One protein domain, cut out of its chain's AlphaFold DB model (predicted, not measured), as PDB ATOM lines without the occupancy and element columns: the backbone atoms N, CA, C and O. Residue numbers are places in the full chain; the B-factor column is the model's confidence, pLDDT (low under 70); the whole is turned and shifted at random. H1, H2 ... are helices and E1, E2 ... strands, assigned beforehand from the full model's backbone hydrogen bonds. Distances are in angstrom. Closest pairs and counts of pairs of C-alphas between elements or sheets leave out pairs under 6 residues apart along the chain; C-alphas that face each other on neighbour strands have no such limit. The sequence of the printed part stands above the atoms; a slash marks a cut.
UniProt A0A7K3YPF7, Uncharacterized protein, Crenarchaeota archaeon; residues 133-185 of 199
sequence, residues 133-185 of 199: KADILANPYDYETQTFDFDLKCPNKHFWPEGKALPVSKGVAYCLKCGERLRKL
ATOM      1  N   LYS A 133     155.732 174.214 176.351       80.56
ATOM      2  CA  LYS A 133     156.353 174.131 175.023       80.56
ATOM      3  C   LYS A 133     155.594 174.935 173.963       80.56
ATOM      4  O   LYS A 133     156.218 175.667 173.207       80.56
ATOM      5  N   ALA A 134     154.278 174.755 173.875       83.38
ATOM      6  CA  ALA A 134     153.454 175.477 172.911       83.38
ATOM      7  C   ALA A 134     153.476 176.980 173.194       83.38
ATOM      8  O   ALA A 134     153.538 177.758 172.254       83.38
ATOM      9  N   ASP A 135     153.504 177.374 174.468       84.25
ATOM     10  CA  ASP A 135     153.560 178.784 174.842       84.25
ATOM     11  C   ASP A 135     154.925 179.431 174.553       84.25
ATOM     12  O   ASP A 135     154.965 180.500 173.958       84.25
ATOM     13  N   ILE A 136     156.047 178.757 174.844       81.56
ATOM     14  CA  ILE A 136     157.387 179.234 174.436       81.56
ATOM     15  C   ILE A 136     157.476 179.398 172.915       81.56
ATOM     16  O   ILE A 136     158.103 180.334 172.426       81.56
ATOM     17  N   LEU A 137     156.878 178.475 172.156       82.12
ATOM     18  CA  LEU A 137     156.884 178.548 170.695       82.12
ATOM     19  C   LEU A 137     155.942 179.631 170.157       82.12
ATOM     20  O   LEU A 137     156.262 180.243 169.144       82.12
ATOM     21  N   ALA A 138     154.802 179.858 170.811       86.75
ATOM     22  CA  ALA A 138     153.850 180.897 170.429       86.75
ATOM     23  C   ALA A 138     154.369 182.300 170.773       86.75
ATOM     24  O   ALA A 138     154.175 183.230 169.995       86.75
ATOM     25  N   ASN A 139     155.065 182.432 171.904       85.12
ATOM     26  CA  ASN A 139     155.511 183.701 172.465       85.12
ATOM     27  C   ASN A 139     157.010 183.635 172.814       85.12
ATOM     28  O   ASN A 139     157.376 183.655 173.985       85.12
ATOM     29  N   PRO A 140     157.927 183.546 171.836       78.50
ATOM     30  CA  PRO A 140     159.355 183.395 172.127       78.50
ATOM     31  C   PRO A 140     159.972 184.624 172.814       78.50
ATOM     32  O   PRO A 140     160.933 184.485 173.564       78.50
ATOM     33  N   TYR A 141     159.417 185.818 172.581       79.94
ATOM     34  CA  TYR A 141     159.903 187.086 173.144       79.94
ATOM     35  C   TYR A 141     159.536 187.292 174.614       79.94
ATOM     36  O   TYR A 141     160.124 188.134 175.287       79.94
ATOM     37  N   ASP A 142     158.592 186.499 175.109       83.88
ATOM     38  CA  ASP A 142     158.103 186.544 176.481       83.88
ATOM     39  C   ASP A 142     159.050 185.831 177.456       83.88
ATOM     40  O   ASP A 142     158.897 185.928 178.669       83.88
ATOM     41  N   TYR A 143     160.049 185.108 176.950       85.38
ATOM     42  CA  TYR A 143     160.973 184.344 177.771       85.38
ATOM     43  C   TYR A 143     162.388 184.881 177.624       85.38
ATOM     44  O   TYR A 143     162.951 184.935 176.530       85.38
ATOM     45  N   GLU A 144     163.013 185.198 178.753       89.69
ATOM     46  CA  GLU A 144     164.448 185.439 178.776       89.69
ATOM     47  C   GLU A 144     165.175 184.128 178.489       89.69
ATOM     48  O   GLU A 144     164.836 183.079 179.036       89.69
ATOM     49  N   THR A 145     166.201 184.174 177.647       92.50
ATOM     50  CA  THR A 145     167.091 183.029 177.470       92.50
ATOM     51  C   THR A 145     168.329 183.223 178.329       92.50
ATOM     52  O   THR A 145     168.932 184.292 178.334       92.50
ATOM     53  N   GLN A 146     168.702 182.193 179.085       93.88
ATOM     54  CA  GLN A 146     169.917 182.206 179.897       93.88
ATOM     55  C   GLN A 146     170.737 180.953 179.627       93.88
ATOM     56  O   GLN A 146     170.201 179.880 179.335       93.88
ATOM     57  N   THR A 147     172.051 181.105 179.715       94.94
ATOM     58  CA  THR A 147     173.015 180.009 179.688       94.94
ATOM     59  C   THR A 147     173.402 179.648 181.117       94.94
ATOM     60  O   THR A 147     173.406 180.492 182.011       94.94
ATOM     61  N   PHE A 148     173.712 178.375 181.339       93.19
ATOM     62  CA  PHE A 148     174.100 177.859 182.649       93.19
ATOM     63  C   PHE A 148     175.497 177.250 182.568       93.19
ATOM     64  O   PHE A 148     175.824 176.583 181.590       93.19
ATOM     65  N   ASP A 149     176.294 177.454 183.610       95.12
ATOM     66  CA  ASP A 149     177.650 176.922 183.816       95.12
ATOM     67  C   ASP A 149     177.644 175.501 184.414       95.12
ATOM     68  O   ASP A 149     178.602 175.058 185.040       95.12
ATOM     69  N   PHE A 150     176.516 174.799 184.312       93.44
ATOM     70  CA  PHE A 150     176.369 173.437 184.796       93.44
ATOM     71  C   PHE A 150     175.317 172.679 183.999       93.44
ATOM     72  O   PHE A 150     174.380 173.251 183.438       93.44
ATOM     73  N   ASP A 151     175.425 171.357 184.053       93.88
ATOM     74  CA  ASP A 151     174.478 170.474 183.400       93.88
ATOM     75  C   ASP A 151     173.101 170.478 184.074       93.88
ATOM     76  O   ASP A 151     172.934 170.351 185.300       93.88
ATOM     77  N   LEU A 152     172.083 170.532 183.224       94.38
ATOM     78  CA  LEU A 152     170.682 170.513 183.595       94.38
ATOM     79  C   LEU A 152     170.021 169.214 183.139       94.38
ATOM     80  O   LEU A 152     170.246 168.710 182.036       94.38
ATOM     81  N   LYS A 153     169.139 168.679 183.987       94.69
ATOM     82  CA  LYS A 153     168.352 167.488 183.670       94.69
ATOM     83  C   LYS A 153     166.868 167.714 183.916       94.69
ATOM     84  O   LYS A 153     166.448 168.278 184.925       94.69
ATOM     85  N   CYS A 154     166.075 167.221 182.978       93.62
ATOM     86  CA  CYS A 154     164.623 167.174 183.054       93.62
ATOM     87  C   CYS A 154     164.149 165.898 183.781       93.62
ATOM     88  O   CYS A 154     164.813 164.861 183.659       93.62
ATOM     89  N   PRO A 155     162.982 165.899 184.458       91.69
ATOM     90  CA  PRO A 155     162.370 164.673 184.988       91.69
ATOM     91  C   PRO A 155     162.190 163.586 183.917       91.69
ATOM     92  O   PRO A 155     162.524 162.426 184.150       91.69
ATOM     93  N   ASN A 156     161.832 163.990 182.695       91.88
ATOM     94  CA  ASN A 156     161.758 163.136 181.502       91.88
ATOM     95  C   ASN A 156     163.116 162.679 180.920       91.88
ATOM     96  O   ASN A 156     163.218 162.354 179.742       91.88
ATOM     97  N   LYS A 157     164.191 162.661 181.719       91.94
ATOM     98  CA  LYS A 157     165.547 162.197 181.352       91.94
ATOM     99  C   LYS A 157     166.248 162.959 180.219       91.94
ATOM    100  O   LYS A 157     167.369 162.599 179.876       91.94
ATOM    101  N   HIS A 158     165.664 164.027 179.688       93.31
ATOM    102  CA  HIS A 158     166.369 164.921 178.780       93.31
ATOM    103  C   HIS A 158     167.533 165.626 179.488       93.31
ATOM    104  O   HIS A 158     167.404 166.042 180.644       93.31
ATOM    105  N   PHE A 159     168.645 165.764 178.776       94.12
ATOM    106  CA  PHE A 159     169.886 166.346 179.269       94.12
ATOM    107  C   PHE A 159     170.230 167.601 178.469       94.12
ATOM    108  O   PHE A 159     170.165 167.588 177.236       94.12
ATOM    109  N   TRP A 160     170.593 168.665 179.181       94.38
ATOM    110  CA  TRP A 160     171.128 169.894 178.613       94.38
ATOM    111  C   TRP A 160     172.525 170.125 179.171       94.38
ATOM    112  O   TRP A 160     172.632 170.375 180.373       94.38
ATOM    113  N   PRO A 161     173.567 170.032 178.326       93.75
ATOM    114  CA  PRO A 161     174.908 170.382 178.753       93.75
ATOM    115  C   PRO A 161     174.995 171.874 179.078       93.75
ATOM    116  O   PRO A 161     174.197 172.679 178.574       93.75
ATOM    117  N   GLU A 162     175.990 172.215 179.885       94.38
ATOM    118  CA  GLU A 162     176.403 173.593 180.142       94.38
ATOM    119  C   GLU A 162     176.582 174.425 178.852       94.38
ATOM    120  O   GLU A 162     176.802 173.910 177.752       94.38
ATOM    121  N   GLY A 163     176.416 175.743 178.975       93.44
ATOM    122  CA  GLY A 163     176.565 176.711 177.885       93.44
ATOM    123  C   GLY A 163     175.380 176.812 176.917       93.44
ATOM    124  O   GLY A 163     175.334 177.743 176.114       93.44
ATOM    125  N   LYS A 164     174.384 175.918 176.983       93.00
ATOM    126  CA  LYS A 164     173.189 176.020 176.127       93.00
ATOM    127  C   LYS A 164     172.193 177.052 176.648       93.00
ATOM    128  O   LYS A 164     171.793 177.002 177.809       93.00
ATOM    129  N   ALA A 165     171.750 177.936 175.754       93.31
ATOM    130  CA  ALA A 165     170.702 178.905 176.042       93.31
ATOM    131  C   ALA A 165     169.352 178.197 176.207       93.31
ATOM    132  O   ALA A 165     168.942 177.386 175.371       93.31
ATOM    133  N   LEU A 166     168.675 178.497 177.308       92.75
ATOM    134  CA  LEU A 166     167.401 177.902 177.685       92.75
ATOM    135  C   LEU A 166     166.412 178.994 178.085       92.75
ATOM    136  O   LEU A 166     166.829 179.972 178.705       92.75
ATOM    137  N   PRO A 167     165.115 178.827 177.784       93.00
ATOM    138  CA  PRO A 167     164.094 179.760 178.226       93.00
ATOM    139  C   PRO A 167     163.941 179.669 179.744       93.00
ATOM    140  O   PRO A 167     163.768 178.585 180.320       93.00
ATOM    141  N   VAL A 168     164.001 180.830 180.376       91.94
ATOM    142  CA  VAL A 168     163.875 181.033 181.808       91.94
ATOM    143  C   VAL A 168     162.649 181.891 182.063       91.94
ATOM    144  O   VAL A 168     162.452 182.937 181.455       91.94
ATOM    145  N   SER A 169     161.817 181.452 183.000       89.06
ATOM    146  CA  SER A 169     160.730 182.269 183.532       89.06
ATOM    147  C   SER A 169     160.795 182.227 185.047       89.06
ATOM    148  O   SER A 169     160.850 181.146 185.645       89.06
ATOM    149  N   LYS A 170     160.830 183.410 185.673       87.00
ATOM    150  CA  LYS A 170     160.945 183.578 187.134       87.00
ATOM    151  C   LYS A 170     162.174 182.859 187.718       87.00
ATOM    152  O   LYS A 170     162.086 182.226 188.768       87.00
ATOM    153  N   GLY A 171     163.304 182.908 187.006       88.56
ATOM    154  CA  GLY A 171     164.566 182.273 187.419       88.56
ATOM    155  C   GLY A 171     164.594 180.743 187.308       88.56
ATOM    156  O   GLY A 171     165.520 180.109 187.806       88.56
ATOM    157  N   VAL A 172     163.589 180.127 186.677       90.75
ATOM    158  CA  VAL A 172     163.530 178.677 186.455       90.75
ATOM    159  C   VAL A 172     163.694 178.379 184.973       90.75
ATOM    160  O   VAL A 172     162.948 178.914 184.159       90.75
ATOM    161  N   ALA A 173     164.638 177.503 184.628       93.38
ATOM    162  CA  ALA A 173     164.839 177.030 183.261       93.38
ATOM    163  C   ALA A 173     163.855 175.911 182.894       93.38
ATOM    164  O   ALA A 173     163.557 175.030 183.713       93.38
ATOM    165  N   TYR A 174     163.396 175.909 181.644       92.56
ATOM    166  CA  TYR A 174     162.428 174.938 181.140       92.56
ATOM    167  C   TYR A 174     162.971 174.103 179.981       92.56
ATOM    168  O   TYR A 174     163.796 174.528 179.174       92.56
ATOM    169  N   CYS A 175     162.490 172.867 179.907       92.44
ATOM    170  CA  CYS A 175     162.841 171.902 178.886       92.44
ATOM    171  C   CYS A 175     162.149 172.238 177.560       92.44
ATOM    172  O   CYS A 175     160.929 172.166 177.466       92.44
ATOM    173  N   LEU A 176     162.911 172.469 176.492       89.69
ATOM    174  CA  LEU A 176     162.342 172.732 175.158       89.69
ATOM    175  C   LEU A 176     161.587 171.532 174.556       89.69
ATOM    176  O   LEU A 176     160.748 171.687 173.670       89.69
ATOM    177  N   LYS A 177     161.879 170.311 175.022       89.38
ATOM    178  CA  LYS A 177     161.260 169.088 174.489       89.38
ATOM    179  C   LYS A 177     159.892 168.798 175.100       89.38
ATOM    180  O   LYS A 177     158.984 168.434 174.357       89.38
ATOM    181  N   CYS A 178     159.743 168.952 176.417       89.25
ATOM    182  CA  CYS A 178     158.512 168.602 177.139       89.25
ATOM    183  C   CYS A 178     157.926 169.726 178.010       89.25
ATOM    184  O   CYS A 178     156.882 169.524 178.617       89.25
ATOM    185  N   GLY A 179     158.556 170.899 178.083       88.31
ATOM    186  CA  GLY A 179     158.065 172.040 178.864       88.31
ATOM    187  C   GLY A 179     158.217 171.895 180.382       88.31
ATOM    188  O   GLY A 179     157.774 172.760 181.131       88.31
ATOM    189  N   GLU A 180     158.834 170.822 180.874       90.44
ATOM    190  CA  GLU A 180     159.056 170.644 182.310       90.44
ATOM    191  C   GLU A 180     160.223 171.480 182.838       90.44
ATOM    192  O   GLU A 180     161.162 171.819 182.119       90.44
ATOM    193  N   ARG A 181     160.194 171.753 184.144       92.69
ATOM    194  CA  ARG A 181     161.269 172.459 184.849       92.69
ATOM    195  C   ARG A 181     162.549 171.633 184.863       92.69
ATOM    196  O   ARG A 181     162.558 170.483 185.312       92.69
ATOM    197  N   LEU A 182     163.638 172.255 184.435       93.50
ATOM    198  CA  LEU A 182     164.972 171.685 184.512       93.50
ATOM    199  C   LEU A 182     165.523 171.826 185.932       93.50
ATOM    200  O   LEU A 182     165.228 172.782 186.649       93.50
ATOM    201  N   ARG A 183     166.316 170.841 186.356       92.88
ATOM    202  CA  ARG A 183     166.971 170.829 187.667       92.88
ATOM    203  C   ARG A 183     168.468 170.636 187.492       92.88
ATOM    204  O   ARG A 183     168.896 169.870 186.626       92.88
ATOM    205  N   LYS A 184     169.249 171.291 188.353       91.75
ATOM    206  CA  LYS A 184     170.694 171.076 188.445       91.75
ATOM    207  C   LYS A 184     170.975 169.617 188.784       91.75
ATOM    208  O   LYS A 184     170.351 169.050 189.688       91.75
ATOM    209  N   LEU A 185     171.907 169.007 188.060       86.75
ATOM    210  CA  LEU A 185     172.399 167.679 188.397       86.75
ATOM    211  C   LEU A 185     173.125 167.738 189.741       86.75
ATOM    212  O   LEU A 185     174.169 168.366 189.886       86.75
TER     213      LEU A 185
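This is residues 133 to 185 of the 199 residues of an uncharacterized protein of Crenarchaeota archaeon (UniProt A0A7K3YPF7). What is the shape? Little regular structure: mostly loops, with a small hairpin of E1 and E2, H1 at one end, a long loop, residues 147 to 165, at the other, and a last stretch, residues 170 to 185, that folds back after E2 and ends at Leu 185, far from H1, its C-alpha 29.0 A from that of Ala 138. What is it made of? The 53 printed residues run H1, E1, E2, a mixed class with 13 in named elements. The sheet, E1 - E2, is antiparallel. How large? It is compact, radius of gyration of the C-alphas 10.2 A, spanning 28 by 21 by 16 A.

How do E1, residues 144 to 146, and E2, residues 166 to 169, pair? They form an antiparallel hairpin at 130 degrees; N 146 and O 166 are 2.9 A apart. Where is H1, residues 133 to 138? Its closest C-alpha to E2 is Ile 136, 7.7 A from Pro 167. Every O i to N i+4 pair in H1 is within hydrogen-bond range.

Where does E2 end? C-alpha 169 is at (160.730, 182.269, 183.532); E2 measures 9.9 A, E1 6.5 A. Where does H1 begin? C-alpha 133 is at (156.353, 174.131, 175.023); H1 measures 8.6 A.

Which link is long? E1 to E2, 19 residues. Any cut or low confidence? The printed part has no cut, and no printed residue is under 70.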